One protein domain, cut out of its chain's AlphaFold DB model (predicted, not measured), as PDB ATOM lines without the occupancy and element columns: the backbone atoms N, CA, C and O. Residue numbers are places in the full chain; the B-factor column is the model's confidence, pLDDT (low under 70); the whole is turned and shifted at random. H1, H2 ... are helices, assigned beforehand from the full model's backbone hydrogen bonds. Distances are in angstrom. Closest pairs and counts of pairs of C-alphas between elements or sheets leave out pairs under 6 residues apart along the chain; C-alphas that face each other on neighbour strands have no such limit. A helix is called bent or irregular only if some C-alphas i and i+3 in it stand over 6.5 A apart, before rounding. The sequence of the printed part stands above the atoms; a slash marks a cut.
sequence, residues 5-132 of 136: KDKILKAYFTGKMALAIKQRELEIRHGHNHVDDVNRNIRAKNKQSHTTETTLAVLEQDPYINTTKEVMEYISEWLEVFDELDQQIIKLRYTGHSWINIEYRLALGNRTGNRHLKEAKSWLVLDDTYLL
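What this domain is: This is residues 5 to 132 of the 136 residues of the protein "RinA family phage transcriptional activator" of Convivina intestini (UniProt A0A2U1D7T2). The model is a long helical hairpin with a small helical head at one end: H2 makes one leg, H3 followed by H4 makes the other, and H5, H6 and H7 pack together as the head. H1 packs on H5 where the head meets the legs, H8 packs on H4, and the far tip of the hairpin, residues 33 to 50, sticks out free. The printed part has 128 residues with eight named helices, H1 to H8 in order along it, and no named strand; the class is all helix. The whole is extended, a rod spanning 71 by 25 by 22 A, with a radius of gyration of the C-alphas of 21.4 A.

Where its parts are: H1, residues 5 to 13, begins at C-alpha 5 (156.492, 146.312, 155.611) and is 12.2 A long. H2, residues 16 to 30, is 20.7 A long. H3, residues 40 to 61, begins at C-alpha 40 (157.370, 96.644, 162.765) and is the longest helix by residues, 29.1 A from first to last C-alpha; it is irregular, with C-alphas 42 and 45 7.6 A apart, and has a kink of 45 degrees near residue 47. H4, residues 63 to 80, is 25.9 A long. H5 is residues 84 to 94, 15.4 A, and H6 is residues 99 to 106, 10.4 A. H7, residues 110 to 123, is 20.4 A long, and H8, residues 128 to 132, is 7.8 A long and ends at C-alpha 132 (155.584, 134.090, 151.347).

How they stand to each other: H1 touches H5, about perpendicular at 78 degrees, closest at the C-alphas of Lys 10 and Tyr 94, 4.8 A. H1 and H4 only just touch, with 3 pairs of C-alphas within 8 A, the closest those of Tyr 12 and Met 72, 6.7 A; H4 does so with residues 72 to 75 alone. H2 and H3 form a hairpin at a shallow tilt of 27 degrees, opposite ways, touching through residues 25 to 29 and 55 to 59 alone; the closest C-alphas are those of Arg 29 and Thr 55, 6.6 A. H2 touches H4, opposite ways at a shallow tilt of 24 degrees, closest at the C-alphas of Ile 21 and Ile 65, 5.6 A; H4 does so with residues 64 to 72 alone. H5 and H6 form a second hairpin at a shallow tilt of 28 degrees, with the C-alphas of Leu 92 and Ile 102 closest at 6.8 A. H7 touches H5, about perpendicular at 87 degrees, closest at the C-alphas of Ile 90 and Leu 117, 6.3 A. H7 touches H6 with residues 110 to 113 alone, closest at the C-alphas of Trp 99 and Asn 110, 6.0 A. H8 touches H4, whose residues 64 to 71 alone take part; the C-alphas of Thr 67 and Tyr 130 are closest at 7.0 A. In H1, H2, H4, H5 and H6 every O i to N i+4 pair is within hydrogen-bond range; H3 has 15 of 18, H7 9 of 10, and H8 0 of 1, with 2 of 2 O i to N i+3 pairs within range.

The domain as a whole: The two C-alphas farthest apart are those of Ile 42 and Gly 109, 71.1 A. The printed part has no cut and no long link; the link from H2 to H3, 9 residues, is short and the others are tight. Mean pLDDT of the printed part is 82.5; residues 31 to 53, 55 and 129 to 132 are under 70.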
ATOM      1  N   LYS A   5     155.481 146.070 154.570       90.06
ATOM      2  CA  LYS A   5     156.492 146.312 155.611       90.06
ATOM      3  C   LYS A   5     155.879 146.390 157.011       90.06
ATOM      4  O   LYS A   5     156.425 145.838 157.958       90.06
ATOM      5  N   ASP A   6     154.707 147.019 157.153       91.19
ATOM      6  CA  ASP A   6     154.033 147.107 158.455       91.19
ATOM      7  C   ASP A   6     153.520 145.742 158.921       91.19
ATOM      8  O   ASP A   6     153.493 145.476 160.120       91.19
ATOM      9  N   LYS A   7     153.096 144.872 157.996       90.12
ATOM     10  CA  LYS A   7     152.675 143.504 158.332       90.12
ATOM     11  C   LYS A   7     153.864 142.669 158.800       90.12
ATOM     12  O   LYS A   7     153.746 141.991 159.819       90.12
ATOM     13  N   ILE A   8     154.990 142.771 158.096       91.00
ATOM     14  CA  ILE A   8     156.241 142.086 158.431       91.00
ATOM     15  C   ILE A   8     156.738 142.527 159.812       91.00
ATOM     16  O   ILE A   8     156.883 141.694 160.704       91.00
ATOM     17  N   LEU A   9     156.881 143.834 160.047       93.50
ATOM     18  CA  LEU A   9     157.339 144.350 161.339       93.50
ATOM     19  C   LEU A   9     156.387 143.966 162.481       93.50
ATOM     20  O   LEU A   9     156.839 143.543 163.543       93.50
ATOM     21  N   LYS A  10     155.062 144.009 162.269       93.94
ATOM     22  CA  LYS A  10     154.110 143.479 163.262       93.94
ATOM     23  C   LYS A  10     154.351 142.002 163.545       93.94
ATOM     24  O   LYS A  10     154.357 141.610 164.707       93.94
ATOM     25  N   ALA A  11     154.514 141.173 162.516       91.75
ATOM     26  CA  ALA A  11     154.724 139.741 162.692       91.75
ATOM     27  C   ALA A  11     156.028 139.435 163.446       91.75
ATOM     28  O   ALA A  11     156.033 138.544 164.296       91.75
ATOM     29  N   TYR A  12     157.083 140.208 163.184       94.50
ATOM     30  CA  TYR A  12     158.349 140.145 163.909       94.50
ATOM     31  C   TYR A  12     158.159 140.489 165.394       94.50
ATOM     32  O   TYR A  12     158.339 139.637 166.263       94.50
ATOM     33  N   PHE A  13     157.685 141.702 165.699       95.31
ATOM     34  CA  PHE A  13     157.592 142.193 167.079       95.31
ATOM     35  C   PHE A  13     156.536 141.487 167.936       95.31
ATOM     36  O   PHE A  13     156.652 141.466 169.159       95.31
ATOM     37  N   THR A  14     155.508 140.898 167.320       93.31
ATOM     38  CA  THR A  14     154.510 140.078 168.033       93.31
ATOM     39  C   THR A  14     154.938 138.618 168.201       93.31
ATOM     40  O   THR A  14     154.218 137.847 168.830       93.31
ATOM     41  N   GLY A  15     156.085 138.213 167.639       91.69
ATOM     42  CA  GLY A  15     156.580 136.835 167.693       91.69
ATOM     43  C   GLY A  15     155.838 135.859 166.774       91.69
ATOM     44  O   GLY A  15     156.063 134.651 166.856       91.69
ATOM     45  N   LYS A  16     154.972 136.350 165.876       90.75
ATOM     46  CA  LYS A  16     154.244 135.506 164.916       90.75
ATOM     47  C   LYS A  16     155.182 134.772 163.965       90.75
ATOM     48  O   LYS A  16     154.899 133.628 163.644       90.75
ATOM     49  N   MET A  17     156.296 135.385 163.557       90.44
ATOM     50  CA  MET A  17     157.300 134.715 162.716       90.44
ATOM     51  C   MET A  17     157.915 133.501 163.415       90.44
ATOM     52  O   MET A  17     157.931 132.404 162.865       90.44
ATOM     53  N   ALA A  18     158.334 133.672 164.671       91.00
ATOM     54  CA  ALA A  18     158.882 132.585 165.475       91.00
ATOM     55  C   ALA A  18     157.848 131.473 165.720       91.00
ATOM     56  O   ALA A  18     158.183 130.290 165.703       91.00
ATOM     57  N   LEU A  19     156.579 131.841 165.930       90.94
ATOM     58  CA  LEU A  19     155.490 130.873 166.043       90.94
ATOM     59  C   LEU A  19     155.290 130.098 164.735       90.94
ATOM     60  O   LEU A  19     155.108 128.884 164.776       90.94
ATOM     61  N   ALA A  20     155.344 130.785 163.597       87.94
ATOM     62  CA  ALA A  20     155.120 130.180 162.295       87.94
ATOM     63  C   ALA A  20     156.244 129.200 161.913       87.94
ATOM     64  O   ALA A  20     155.954 128.103 161.439       87.94
ATOM     65  N   ILE A  21     157.503 129.520 162.244       89.56
ATOM     66  CA  ILE A  21     158.625 128.567 162.160       89.56
ATOM     67  C   ILE A  21     158.325 127.321 163.002       89.56
ATOM     68  O   ILE A  21     158.354 126.211 162.482       89.56
ATOM     69  N   LYS A  22     157.955 127.481 164.280       90.12
ATOM     70  CA  LYS A  22     157.650 126.337 165.162       90.12
ATOM     71  C   LYS A  22     156.488 125.483 164.651       90.12
ATOM     72  O   LYS A  22     156.530 124.261 164.764       90.12
ATOM     73  N   GLN A  23     155.447 126.109 164.106       87.00
ATOM     74  CA  GLN A  23     154.323 125.397 163.494       87.00
ATOM     75  C   GLN A  23     154.790 124.576 162.292       87.00
ATOM     76  O   GLN A  23     154.478 123.390 162.212       87.00
ATOM     77  N   ARG A  24     155.608 125.170 161.419       86.44
ATOM     78  CA  ARG A  24     156.176 124.485 160.257       86.44
ATOM     79  C   ARG A  24     157.073 123.312 160.651       86.44
ATOM     80  O   ARG A  24     156.975 122.234 160.071       86.44
ATOM     81  N   GLU A  25     157.900 123.487 161.679       87.06
ATOM     82  CA  GLU A  25     158.736 122.413 162.222       87.06
ATOM     83  C   GLU A  25     157.892 121.243 162.752       87.06
ATOM     84  O   GLU A  25     158.225 120.079 162.519       87.06
ATOM     85  N   LEU A  26     156.778 121.531 163.438       85.31
ATOM     86  CA  LEU A  26     155.840 120.509 163.913       85.31
ATOM     87  C   LEU A  26     155.143 119.785 162.754       85.31
ATOM     88  O   LEU A  26     155.036 118.559 162.791       85.31
ATOM     89  N   GLU A  27     154.708 120.510 161.722       83.69
ATOM     90  CA  GLU A  27     154.112 119.917 160.517       83.69
ATOM     91  C   GLU A  27     155.069 118.924 159.850       83.69
ATOM     92  O   GLU A  27     154.672 117.806 159.529       83.69
ATOM     93  N   ILE A  28     156.342 119.292 159.692       82.94
ATOM     94  CA  ILE A  28     157.350 118.431 159.057       82.94
ATOM     95  C   ILE A  28     157.626 117.185 159.911       82.94
ATOM     96  O   ILE A  28     157.702 116.075 159.381       82.94
ATOM     97  N   ARG A  29     157.717 117.341 161.237       80.38
ATOM     98  CA  ARG A  29     157.969 116.229 162.172       80.38
ATOM     99  C   ARG A  29     156.803 115.245 162.275       80.38
ATOM    100  O   ARG A  29     157.032 114.054 162.469       80.38
ATOM    101  N   HIS A  30     155.562 115.724 162.171       77.75
ATOM    102  CA  HIS A  30     154.362 114.912 162.406       77.75
ATOM    103  C   HIS A  30     153.582 114.544 161.132       77.75
ATOM    104  O   HIS A  30     152.749 113.641 161.177       77.75
ATOM    105  N   GLY A  31     153.881 115.168 159.988       62.09
ATOM    106  CA  GLY A  31     153.233 114.917 158.696       62.09
ATOM    107  C   GLY A  31     153.577 113.576 158.029       62.09
ATOM    108  O   GLY A  31     153.017 113.262 156.986       62.09
ATOM    109  N   HIS A  32     154.463 112.767 158.623       54.53
ATOM    110  CA  HIS A  32     154.908 111.462 158.099       54.53
ATOM    111  C   HIS A  32     154.138 110.241 158.652       54.53
ATOM    112  O   HIS A  32     154.580 109.104 158.491       54.53
ATOM    113  N   ASN A  33     152.984 110.429 159.299       45.34
ATOM    114  CA  ASN A  33     152.203 109.328 159.878       45.34
ATOM    115  C   ASN A  33     151.017 108.909 158.995       45.34
ATOM    116  O   ASN A  33     149.866 109.025 159.404       45.34
ATOM    117  N   HIS A  34     151.279 108.379 157.799       41.66
ATOM    118  CA  HIS A  34     150.276 107.561 157.109       41.66
ATOM    119  C   HIS A  34     150.920 106.454 156.271       41.66
ATOM    120  O   HIS A  34     150.902 106.491 155.048       41.66
ATOM    121  N   VAL A  35     151.519 105.467 156.940       45.19
ATOM    122  CA  VAL A  35     151.747 104.148 156.339       45.19
ATOM    123  C   VAL A  35     151.515 103.099 157.424       45.19
ATOM    124  O   VAL A  35     152.330 102.942 158.340       45.19
ATOM    125  N   ASP A  36     150.367 102.429 157.330       50.41
ATOM    126  CA  ASP A  36     150.094 101.152 157.985       50.41
ATOM    127  C   ASP A  36     151.231 100.180 157.659       50.41
ATOM    128  O   ASP A  36     151.513  99.934 156.488       50.41
ATOM    129  N   ASP A  37     151.913  99.627 158.665       43.56
ATOM    130  CA  ASP A  37     152.914  98.597 158.387       43.56
ATOM    131  C   ASP A  37     152.998  97.565 159.520       43.56
ATOM    132  O   ASP A  37     153.527  97.802 160.611       43.56
ATOM    133  N   VAL A  38     152.432  96.400 159.211       51.44
ATOM    134  CA  VAL A  38     152.179  95.219 160.048       51.44
ATOM    135  C   VAL A  38     153.475  94.447 160.397       51.44
ATOM    136  O   VAL A  38     153.441  93.479 161.146       51.44
ATOM    137  N   ASN A  39     154.657  94.906 159.955       50.97
ATOM    138  CA  ASN A  39     155.954  94.213 160.109       50.97
ATOM    139  C   ASN A  39     157.009  94.977 160.952       50.97
ATOM    140  O   ASN A  39     158.192  95.051 160.607       50.97
ATOM    141  N   ARG A  40     156.602  95.577 162.080       51.19
ATOM    142  CA  ARG A  40     157.370  96.644 162.765       51.19
ATOM    143  C   ARG A  40     158.621  96.244 163.568       51.19
ATOM    144  O   ARG A  40     159.480  97.097 163.750       51.19
ATOM    145  N   ASN A  41     158.798  95.010 164.044       53.25
ATOM    146  CA  ASN A  41     159.749  94.787 165.156       53.25
ATOM    147  C   ASN A  41     161.229  94.554 164.789       53.25
ATOM    148  O   ASN A  41     162.084  94.760 165.647       53.25
ATOM    149  N   ILE A  42     161.574  94.181 163.549       50.19
ATOM    150  CA  ILE A  42     162.967  93.804 163.197       50.19
ATOM    151  C   ILE A  42     163.674  94.873 162.337       50.19
ATOM    152  O   ILE A  42     164.886  95.042 162.430       50.19
ATOM    153  N   ARG A  43     162.931  95.681 161.562       52.19
ATOM    154  CA  ARG A  43     163.467  96.806 160.757       52.19
ATOM    155  C   ARG A  43     163.426  98.176 161.457       52.19
ATOM    156  O   ARG A  43     163.965  99.142 160.919       52.19
ATOM    157  N   ALA A  44     162.801  98.285 162.632       53.84
ATOM    158  CA  ALA A  44     162.493  99.570 163.269       53.84
ATOM    159  C   ALA A  44     163.715 100.415 163.657       53.84
ATOM    160  O   ALA A  44     163.685 101.621 163.436       53.84
ATOM    161  N   LYS A  45     164.801  99.820 164.173       51.06
ATOM    162  CA  LYS A  45     165.931 100.601 164.719       51.06
ATOM    163  C   LYS A  45     166.732 101.368 163.654       51.06
ATOM    164  O   LYS A  45     167.031 102.544 163.851       51.06
ATOM    165  N   ASN A  46     167.012 100.747 162.503       51.41
ATOM    166  CA  ASN A  46     167.689 101.434 161.391       51.41
ATOM    167  C   ASN A  46     166.743 102.387 160.648       51.41
ATOM    168  O   ASN A  46     167.168 103.453 160.213       51.41
ATOM    169  N   LYS A  47     165.448 102.047 160.551       52.66
ATOM    170  CA  LYS A  47     164.436 102.935 159.958       52.66
ATOM    171  C   LYS A  47     164.258 104.204 160.794       52.66
ATOM    172  O   LYS A  47     164.216 105.275 160.211       52.66
ATOM    173  N   GLN A  48     164.232 104.095 162.127       56.72
ATOM    174  CA  GLN A  48     164.103 105.238 163.039       56.72
ATOM    175  C   GLN A  48     165.259 106.234 162.911       56.72
ATOM    176  O   GLN A  48     164.993 107.421 162.750       56.72
ATOM    177  N   SER A  49     166.507 105.753 162.900       58.62
ATOM    178  CA  SER A  49     167.692 106.620 162.783       58.62
ATOM    179  C   SER A  49     167.734 107.347 161.429       58.62
ATOM    180  O   SER A  49     167.895 108.565 161.378       58.62
ATOM    181  N   HIS A  50     167.437 106.643 160.330       59.91
ATOM    182  CA  HIS A  50     167.323 107.281 159.016       59.91
ATOM    183  C   HIS A  50     166.125 108.232 158.902       59.91
ATOM    184  O   HIS A  50     166.245 109.272 158.262       59.91
ATOM    185  N   THR A  51     164.974 107.940 159.523       59.91
ATOM    186  CA  THR A  51     163.830 108.876 159.529       59.91
ATOM    187  C   THR A  51     164.127 110.149 160.316       59.91
ATOM    188  O   THR A  51     163.680 111.223 159.927       59.91
ATOM    189  N   THR A  52     164.913 110.074 161.394       60.16
ATOM    190  CA  THR A  52     165.332 111.271 162.134       60.16
ATOM    191  C   THR A  52     166.344 112.103 161.350       60.16
ATOM    192  O   THR A  52     166.196 113.316 161.283       60.16
ATOM    193  N   GLU A  53     167.318 111.473 160.689       60.97
ATOM    194  CA  GLU A  53     168.296 112.179 159.844       60.97
ATOM    195  C   GLU A  53     167.636 112.823 158.617       60.97
ATOM    196  O   GLU A  53     167.924 113.967 158.279       60.97
ATOM    197  N   THR A  54     166.694 112.126 157.979       70.06
ATOM    198  CA  THR A  54     165.956 112.654 156.818       70.06
ATOM    199  C   THR A  54     165.001 113.778 157.196       70.06
ATOM    200  O   THR A  54     164.927 114.770 156.478       70.06
ATOM    201  N   THR A  55     164.305 113.687 158.331       68.62
ATOM    202  CA  THR A  55     163.456 114.794 158.810       68.62
ATOM    203  C   THR A  55     164.278 116.009 159.228       68.62
ATOM    204  O   THR A  55     163.857 117.131 158.955       68.62
ATOM    205  N   LEU A  56     165.460 115.815 159.823       73.69
ATOM    206  CA  LEU A  56     166.388 116.905 160.131       73.69
ATOM    207  C   LEU A  56     166.892 117.595 158.854       73.69
ATOM    208  O   LEU A  56     166.800 118.813 158.754       73.69
ATOM    209  N   ALA A  57     167.303 116.825 157.842       74.38
ATOM    210  CA  ALA A  57     167.717 117.372 156.548       74.38
ATOM    211  C   ALA A  57     166.587 118.149 155.843       74.38
ATOM    212  O   ALA A  57     166.829 119.204 155.259       74.38
ATOM    213  N   VAL A  58     165.339 117.669 155.927       77.06
ATOM    214  CA  VAL A  58     164.166 118.373 155.375       77.06
ATOM    215  C   VAL A  58     163.892 119.679 156.123       77.06
ATOM    216  O   VAL A  58     163.545 120.669 155.490       77.06
ATOM    217  N   LEU A  59     164.057 119.704 157.449       79.00
ATOM    218  CA  LEU A  59     163.900 120.922 158.249       79.00
ATOM    219  C   LEU A  59     164.951 121.982 157.902       79.00
ATOM    220  O   LEU A  59     164.616 123.159 157.812       79.00
ATOM    221  N   GLU A  60     166.204 121.571 157.706       78.94
ATOM    222  CA  GLU A  60     167.305 122.476 157.350       78.94
ATOM    223  C   GLU A  60     167.162 123.055 155.939       78.94
ATOM    224  O   GLU A  60     167.577 124.185 155.682       78.94
ATOM    225  N   GLN A  61     166.557 122.302 155.021       83.25
ATOM    226  CA  GLN A  61     166.359 122.720 153.633       83.25
ATOM    227  C   GLN A  61     164.990 123.355 153.375       83.25
ATOM    228  O   GLN A  61     164.727 123.753 152.240       83.25
ATOM    229  N   ASP A  62     164.109 123.453 154.380       85.19
ATOM    230  CA  ASP A  62     162.769 124.008 154.192       85.19
ATOM    231  C   ASP A  62     162.865 125.507 153.830       85.19
ATOM    232  O   ASP A  62     163.279 126.329 154.659       85.19
ATOM    233  N   PRO A  63     162.470 125.903 152.599       83.81
ATOM    234  CA  PRO A  63     162.657 127.276 152.131       83.81
ATOM    235  C   PRO A  63     161.871 128.295 152.956       83.81
ATOM    236  O   PRO A  63     162.282 129.447 153.074       83.81
ATOM    237  N   TYR A  64     160.745 127.879 153.540       84.50
ATOM    238  CA  TYR A  64     159.897 128.742 154.349       84.50
ATOM    239  C   TYR A  64     160.570 129.079 155.682       84.50
ATOM    240  O   TYR A  64     160.610 130.250 156.071       84.50
ATOM    241  N   ILE A  65     161.127 128.074 156.370       88.12
ATOM    242  CA  ILE A  65     161.863 128.280 157.624       88.12
ATOM    243  C   ILE A  65     163.072 129.183 157.372       88.12
ATOM    244  O   ILE A  65     163.272 130.139 158.123       88.12
ATOM    245  N   ASN A  66     163.830 128.921 156.306       88.44
ATOM    246  CA  ASN A  66     165.040 129.679 155.987       88.44
ATOM    247  C   ASN A  66     164.723 131.136 155.633       88.44
ATOM    248  O   ASN A  66     165.236 132.034 156.293       88.44
ATOM    249  N   THR A  67     163.772 131.380 154.726       87.25
ATOM    250  CA  THR A  67     163.354 132.751 154.372       87.25
ATOM    251  C   THR A  67     162.834 133.511 155.596       87.25
ATOM    252  O   THR A  67     163.122 134.691 155.780       87.25
ATOM    253  N   THR A  68     162.070 132.851 156.477       88.50
ATOM    254  CA  THR A  68     161.545 133.511 157.683       88.50
ATOM    255  C   THR A  68     162.666 133.869 158.662       88.50
ATOM    256  O   THR A  68     162.623 134.942 159.262       88.50
ATOM    257  N   LYS A  69     163.677 133.004 158.817       90.69
ATOM    258  CA  LYS A  69     164.861 133.286 159.642       90.69
ATOM    259  C   LYS A  69     165.686 134.440 159.077       90.69
ATOM    260  O   LYS A  69     165.998 135.349 159.837       90.69
ATOM    261  N   GLU A  70     165.941 134.450 157.771       90.25
ATOM    262  CA  GLU A  70     166.660 135.533 157.085       90.25
ATOM    263  C   GLU A  70     165.976 136.890 157.297       90.25
ATOM    264  O   GLU A  70     166.625 137.879 157.621       90.25
ATOM    265  N   VAL A  71     164.642 136.943 157.201       90.19
ATOM    266  CA  VAL A  71     163.884 138.178 157.467       90.19
ATOM    267  C   VAL A  71     164.010 138.614 158.922       90.19
ATOM    268  O   VAL A  71     164.135 139.807 159.198       90.19
ATOM    269  N   MET A  72     163.942 137.674 159.867       92.75
ATOM    270  CA  MET A  72     164.096 137.991 161.286       92.75
ATOM    271  C   MET A  72     165.492 138.539 161.593       92.75
ATOM    272  O   MET A  72     165.598 139.518 162.328       92.75
ATOM    273  N   GLU A  73     166.531 137.932 161.025       93.06
ATOM    274  CA  GLU A  73     167.920 138.371 161.158       93.06
ATOM    275  C   GLU A  73     168.112 139.761 160.550       93.06
ATOM    276  O   GLU A  73     168.534 140.676 161.251       93.06
ATOM    277  N   TYR A  74     167.645 139.973 159.318       92.81
ATOM    278  CA  TYR A  74     167.702 141.276 158.657       92.81
ATOM    279  C   TYR A  74     167.000 142.384 159.457       92.81
ATOM    280  O   TYR A  74     167.519 143.490 159.581       92.81
ATOM    281  N   ILE A  75     165.819 142.113 160.030       93.88
ATOM    282  CA  ILE A  75     165.125 143.092 160.884       93.88
ATOM    283  C   ILE A  75     165.922 143.357 162.167       93.88
ATOM    284  O   ILE A  75     165.931 144.494 162.637       93.88
ATOM    285  N   SER A  76     166.570 142.339 162.738       95.06
ATOM    286  CA  SER A  76     167.427 142.504 163.914       95.06
ATOM    287  C   SER A  76     168.615 143.413 163.607       95.06
ATOM    288  O   SER A  76     168.797 144.410 164.298       95.06
ATOM    289  N   GLU A  77     169.353 143.138 162.533       93.75
ATOM    290  CA  GLU A  77     170.489 143.958 162.088       93.75
ATOM    291  C   GLU A  77     170.057 145.387 161.741       93.75
ATOM    292  O   GLU A  77     170.696 146.361 162.132       93.75
ATOM    293  N   TRP A  78     168.921 145.537 161.053       93.94
ATOM    294  CA  TRP A  78     168.353 146.847 160.741       93.94
ATOM    295  C   TRP A  78     168.031 147.651 162.009       93.94
ATOM    296  O   TRP A  78     168.256 148.858 162.025       93.94
ATOM    297  N   LEU A  79     167.539 147.013 163.079       94.94
ATOM    298  CA  LEU A  79     167.260 147.695 164.349       94.94
ATOM    299  C   LEU A  79     168.527 148.188 165.049       94.94
ATOM    300  O   LEU A  79     168.481 149.245 165.675       94.94
ATOM    301  N   GLU A  80     169.635 147.458 164.930       94.50
ATOM    302  CA  GLU A  80     170.914 147.812 165.560       94.50
ATOM    303  C   GLU A  80     171.512 149.117 165.019       94.50
ATOM    304  O   GLU A  80     172.295 149.764 165.712       94.50
ATOM    305  N   VAL A  81     171.110 149.547 163.819       94.19
ATOM    306  CA  VAL A  81     171.541 150.822 163.221       94.19
ATOM    307  C   VAL A  81     170.951 152.035 163.952       94.19
ATOM    308  O   VAL A  81     171.509 153.129 163.879       94.19
ATOM    309  N   PHE A  82     169.817 151.868 164.635       93.81
ATOM    310  CA  PHE A  82     169.095 152.969 165.267       93.81
ATOM    311  C   PHE A  82     169.433 153.121 166.745       93.81
ATOM    312  O   PHE A  82     169.681 152.144 167.452       93.81
ATOM    313  N   ASP A  83     169.322 154.354 167.234       94.88
ATOM    314  CA  ASP A  83     169.438 154.658 168.655       94.88
ATOM    315  C   ASP A  83     168.315 153.997 169.471       94.88
ATOM    316  O   ASP A  83     167.226 153.690 168.970       94.88
ATOM    317  N   GLU A  84     168.543 153.847 170.777       94.62
ATOM    318  CA  GLU A  84     167.607 153.178 171.688       94.62
ATOM    319  C   GLU A  84     166.191 153.783 171.642       94.62
ATOM    320  O   GLU A  84     165.195 153.055 171.661       94.62
ATOM    321  N   LEU A  85     166.083 155.110 171.528       93.69
ATOM    322  CA  LEU A  85     164.795 155.799 171.440       93.69
ATOM    323  C   LEU A  85     163.988 155.336 170.218       93.69
ATOM    324  O   LEU A  85     162.802 155.021 170.336       93.69
ATOM    325  N   ASP A  86     164.631 155.265 169.057       94.69
ATOM    326  CA  ASP A  86     163.992 154.867 167.806       94.69
ATOM    327  C   ASP A  86     163.604 153.391 167.837       94.69
ATOM    328  O   ASP A  86     162.469 153.043 167.491       94.69
ATOM    329  N   GLN A  87     164.480 152.533 168.364       95.69
ATOM    330  CA  GLN A  87     164.161 151.124 168.594       95.69
ATOM    331  C   GLN A  87     162.920 150.962 169.487       95.69
ATOM    332  O   GLN A  87     162.033 150.155 169.188       95.69
ATOM    333  N   GLN A  88     162.802 151.753 170.561       95.88
ATOM    334  CA  GLN A  88     161.638 151.728 171.449       95.88
ATOM    335  C   GLN A  88     160.361 152.217 170.750       95.88
ATOM    336  O   GLN A  88     159.308 151.587 170.905       95.88
ATOM    337  N   ILE A  89     160.435 153.290 169.953       95.56
ATOM    338  CA  ILE A  89     159.301 153.792 169.157       95.56
ATOM    339  C   ILE A  89     158.806 152.702 168.203       95.56
ATOM    340  O   ILE A  89     157.611 152.389 168.189       95.56
ATOM    341  N   ILE A  90     159.718 152.105 167.433       95.62
ATOM    342  CA  ILE A  90     159.418 151.053 166.455       95.62
ATOM    343  C   ILE A  90     158.779 149.856 167.167       95.62
ATOM    344  O   ILE A  90     157.684 149.423 166.794       95.62
ATOM    345  N   LYS A  91     159.409 149.365 168.240       96.06
ATOM    346  CA  LYS A  91     158.920 148.224 169.018       96.06
ATOM    347  C   LYS A  91     157.512 148.466 169.548       96.06
ATOM    348  O   LYS A  91     156.618 147.679 169.253       96.06
ATOM    349  N   LEU A  92     157.285 149.559 170.283       95.94
ATOM    350  CA  LEU A  92     155.968 149.867 170.856       95.94
ATOM    351  C   LEU A  92     154.905 150.030 169.768       95.94
ATOM    352  O   LEU A  92     153.764 149.584 169.921       95.94
ATOM    353  N   ARG A  93     155.270 150.649 168.643       95.12
ATOM    354  CA  ARG A  93     154.339 150.831 167.537       95.12
ATOM    355  C   ARG A  93     153.889 149.497 166.951       95.12
ATOM    356  O   ARG A  93     152.692 149.308 166.720       95.12
ATOM    357  N   TYR A  94     154.825 148.588 166.706       95.12
ATOM    358  CA  TYR A  94     154.545 147.325 166.027       95.12
ATOM    359  C   TYR A  94     154.078 146.199 166.960       95.12
ATOM    360  O   TYR A  94     153.456 145.255 166.475       95.12
ATOM    361  N   THR A  95     154.225 146.337 168.283       94.88
ATOM    362  CA  THR A  95     153.522 145.492 169.269       94.88
ATOM    363  C   THR A  95     152.064 145.910 169.503       94.88
ATOM    364  O   THR A  95     151.316 145.179 170.147       94.88
ATOM    365  N   GLY A  96     151.621 147.042 168.938       92.44
ATOM    366  CA  GLY A  96     150.211 147.449 168.909       92.44
ATOM    367  C   GLY A  96     149.831 148.593 169.850       92.44
ATOM    368  O   GLY A  96     148.639 148.853 170.022       92.44
ATOM    369  N   HIS A  97     150.794 149.310 170.437       94.12
ATOM    370  CA  HIS A  97     150.484 150.467 171.277       94.12
ATOM    371  C   HIS A  97     149.922 151.635 170.450       94.12
ATOM    372  O   HIS A  97     150.361 151.930 169.331       94.12
ATOM    373  N   SER A  98     148.937 152.333 171.022       93.94
ATOM    374  CA  SER A  98     148.424 153.580 170.454       93.94
ATOM    375  C   SER A  98     149.468 154.692 170.572       93.94
ATOM    376  O   SER A  98     150.313 154.667 171.466       93.94
ATOM    377  N   TRP A  99     149.392 155.702 169.702       93.38
ATOM    378  CA  TRP A  99     150.314 156.840 169.774       93.38
ATOM    379  C   TRP A  99     150.253 157.550 171.126       93.38
ATOM    380  O   TRP A  99     151.301 157.833 171.678       93.38
ATOM    381  N   ILE A 100     149.062 157.712 171.707       94.62
ATOM    382  CA  ILE A 100     148.880 158.299 173.045       94.62
ATOM    383  C   ILE A 100     149.690 157.530 174.100       94.62
ATOM    384  O   ILE A 100     150.333 158.118 174.963       94.62
ATOM    385  N   ASN A 101     149.691 156.195 174.023       94.88
ATOM    386  CA  ASN A 101     150.451 155.363 174.952       94.88
ATOM    387  C   ASN A 101     151.968 155.515 174.755       94.88
ATOM    388  O   ASN A 101     152.709 155.527 175.732       94.88
ATOM    389  N   ILE A 102     152.415 155.648 173.505       94.38
ATOM    390  CA  ILE A 102     153.825 155.871 173.160       94.38
ATOM    391  C   ILE A 102     154.281 157.252 173.642       94.38
ATOM    392  O   ILE A 102     155.326 157.346 174.278       94.38
ATOM    393  N   GLU A 103     153.481 158.298 173.415       93.88
ATOM    394  CA  GLU A 103     153.771 159.661 173.879       93.88
ATOM    395  C   GLU A 103     153.959 159.701 175.395       93.88
ATOM    396  O   GLU A 103     154.934 160.266 175.880       93.88
ATOM    397  N   TYR A 104     153.057 159.054 176.138       94.25
ATOM    398  CA  TYR A 104     153.138 158.995 177.595       94.25
ATOM    399  C   TYR A 104     154.388 158.250 178.084       94.25
ATOM    400  O   TYR A 104     155.012 158.663 179.055       94.25
ATOM    401  N   ARG A 105     154.765 157.150 177.417       94.56
ATOM    402  CA  ARG A 105     155.916 156.323 177.818       94.56
ATOM    403  C   ARG A 105     157.259 156.963 177.494       94.56
ATOM    404  O   ARG A 105     158.191 156.803 178.270       94.56
ATOM    405  N   LEU A 106     157.355 157.633 176.349       94.12
ATOM    406  CA  LEU A 106     158.616 158.158 175.821       94.12
ATOM    407  C   LEU A 106     158.742 159.680 175.964       94.12
ATOM    408  O   LEU A 106     159.728 160.246 175.507       94.12
ATOM    409  N   ALA A 107     157.743 160.345 176.558       92.75
ATOM    410  CA  ALA A 107     157.659 161.803 176.675       92.75
ATOM    411  C   ALA A 107     157.899 162.531 175.335       92.75
ATOM    412  O   ALA A 107     158.506 163.600 175.278       92.75
ATOM    413  N   LEU A 108     157.421 161.938 174.238       92.25
ATOM    414  CA  LEU A 108     157.723 162.364 172.875       92.25
ATOM    415  C   LEU A 108     156.434 162.561 172.089       92.25
ATOM    416  O   LEU A 108     155.615 161.656 172.025       92.25
ATOM    417  N   GLY A 109     156.257 163.725 171.463       92.12
ATOM    418  CA  GLY A 109     155.033 164.038 170.722       92.12
ATOM    419  C   GLY A 109     154.807 163.130 169.506       92.12
ATOM    420  O   GLY A 109     155.734 162.790 168.773       92.12
ATOM    421  N   ASN A 110     153.550 162.808 169.219       92.69
ATOM    422  CA  ASN A 110     153.105 161.887 168.170       92.69
ATOM    423  C   ASN A 110     153.619 162.282 166.777       92.69
ATOM    424  O   ASN A 110     154.011 161.421 165.991       92.69
ATOM    425  N   ARG A 111     153.691 163.586 166.473       93.62
ATOM    426  CA  ARG A 111     154.273 164.073 165.209       93.62
ATOM    427  C   ARG A 111     155.750 163.713 165.086       93.62
ATOM    428  O   ARG A 111     156.166 163.242 164.032       93.62
ATOM    429  N   THR A 112     156.508 163.911 166.159       93.88
ATOM    430  CA  THR A 112     157.919 163.540 166.241       93.88
ATOM    431  C   THR A 112     158.045 162.027 166.087       93.88
ATOM    432  O   THR A 112     158.716 161.571 165.172       93.88
ATOM    433  N   GLY A 113     157.290 161.239 166.858       93.56
ATOM    434  CA  GLY A 113     157.388 159.775 166.825       93.56
ATOM    435  C   GLY A 113     157.030 159.179 165.464       93.56
ATOM    436  O   GLY A 113     157.712 158.286 164.971       93.56
ATOM    437  N   ASN A 114     156.005 159.721 164.798       93.75
ATOM    438  CA  ASN A 114     155.672 159.337 163.427       93.75
ATOM    439  C   ASN A 114     156.772 159.689 162.425       93.75
ATOM    440  O   ASN A 114     156.936 158.964 161.448       93.75
ATOM    441  N   ARG A 115     157.480 160.807 162.616       95.19
ATOM    442  CA  ARG A 115     158.593 161.192 161.745       95.19
ATOM    443  C   ARG A 115     159.739 160.189 161.873       95.19
ATOM    444  O   ARG A 115     160.095 159.605 160.857       95.19
ATOM    445  N   HIS A 116     160.185 159.906 163.098       93.88
ATOM    446  CA  HIS A 116     161.216 158.896 163.374       93.88
ATOM    447  C   HIS A 116     160.845 157.529 162.780       93.88
ATOM    448  O   HIS A 116     161.624 156.922 162.052       93.88
ATOM    449  N   LEU A 117     159.599 157.084 162.982       93.75
ATOM    450  CA  LEU A 117     159.115 155.823 162.417       93.75
ATOM    451  C   LEU A 117     159.165 155.803 160.879       93.75
ATOM    452  O   LEU A 117     159.540 154.794 160.284       93.75
ATOM    453  N   LYS A 118     158.750 156.892 160.220       93.44
ATOM    454  CA  LYS A 118     158.770 156.989 158.752       93.44
ATOM    455  C   LYS A 118     160.192 157.005 158.207       93.44
ATOM    456  O   LYS A 118     160.443 156.349 157.201       93.44
ATOM    457  N   GLU A 119     161.085 157.736 158.864       93.00
ATOM    458  CA  GLU A 119     162.505 157.785 158.521       93.00
ATOM    459  C   GLU A 119     163.113 156.392 158.651       93.00
ATOM    460  O   GLU A 119     163.584 155.860 157.651       93.00
ATOM    461  N   ALA A 120     162.972 155.731 159.802       92.88
ATOM    462  CA  ALA A 120     163.461 154.368 160.003       92.88
ATOM    463  C   ALA A 120     162.930 153.395 158.937       92.88
ATOM    464  O   ALA A 120     163.691 152.658 158.308       92.88
ATOM    465  N   LYS A 121     161.622 153.441 158.656       91.56
ATOM    466  CA  LYS A 121     160.980 152.580 157.654       91.56
ATOM    467  C   LYS A 121     161.473 152.837 156.223       91.56
ATOM    468  O   LYS A 121     161.392 151.937 155.387       91.56
ATOM    469  N   SER A 122     161.968 154.038 155.921       91.12
ATOM    470  CA  SER A 122     162.533 154.349 154.601       91.12
ATOM    471  C   SER A 122     163.831 153.584 154.325       91.12
ATOM    472  O   SER A 122     164.054 153.179 153.187       91.12
ATOM    473  N   TRP A 123     164.612 153.296 155.371       89.06
ATOM    474  CA  TRP A 123     165.841 152.498 155.302       89.06
ATOM    475  C   TRP A 123     165.584 150.991 155.237       89.06
ATOM    476  O   TRP A 123     166.484 150.228 154.905       89.06
ATOM    477  N   LEU A 124     164.364 150.549 155.552       89.38
ATOM    478  CA  LEU A 124     164.010 149.137 155.527       89.38
ATOM    479  C   LEU A 124     163.792 148.676 154.083       89.38
ATOM    480  O   LEU A 124     162.759 148.985 153.477       89.38
ATOM    481  N   VAL A 125     164.733 147.909 153.542       85.75
ATOM    482  CA  VAL A 125     164.659 147.345 152.189       85.75
ATOM    483  C   VAL A 125     164.166 145.907 152.285       85.75
ATOM    484  O   VAL A 125     164.927 144.952 152.255       85.75
ATOM    485  N   LEU A 126     162.853 145.773 152.427       82.81
ATOM    486  CA  LEU A 126     162.143 144.507 152.265       82.81
ATOM    487  C   LEU A 126     161.257 144.611 151.034       82.81
ATOM    488  O   LEU A 126     160.735 145.693 150.758       82.81
ATOM    489  N   ASP A 127     161.032 143.499 150.352       75.88
ATOM    490  CA  ASP A 127     160.013 143.360 149.317       75.88
ATOM    491  C   ASP A 127     158.858 142.443 149.767       75.88
ATOM    492  O   ASP A 127     158.817 141.915 150.883       75.88
ATOM    493  N   ASP A 128     157.877 142.293 148.889       71.50
ATOM    494  CA  ASP A 128     156.671 141.508 149.112       71.50
ATOM    495  C   ASP A 128     156.955 139.996 149.100       71.50
ATOM    496  O   ASP A 128     156.139 139.215 149.595       71.50
ATOM    497  N   THR A 129     158.100 139.556 148.564       67.56
ATOM    498  CA  THR A 129     158.458 138.130 148.480       67.56
ATOM    499  C   THR A 129     158.704 137.538 149.866       67.56
ATOM    500  O   THR A 129     158.372 136.380 150.121       67.56
ATOM    501  N   TYR A 130     159.110 138.368 150.825       65.56
ATOM    502  CA  TYR A 130     159.236 137.993 152.234       65.56
ATOM    503  C   TYR A 130     157.890 137.740 152.941       65.56
ATOM    504  O   TYR A 130     157.857 137.196 154.047       65.56
ATOM    505  N   LEU A 131     156.750 138.073 152.313       63.44
ATOM    506  CA  LEU A 131     155.421 137.680 152.800       63.44
ATOM    507  C   LEU A 131     155.048 136.233 152.466       63.44
ATOM    508  O   LEU A 131     154.055 135.753 153.015       63.44
ATOM    509  N   LEU A 132     155.825 135.513 151.643       55.09
ATOM    510  CA  LEU A 132     155.584 134.090 151.347       55.09
ATOM    511  C   LEU A 132     155.535 133.223 152.623       55.09
ATOM    512  O   LEU A 132     154.990 132.119 152.602       55.09
TER     513      LEU A 132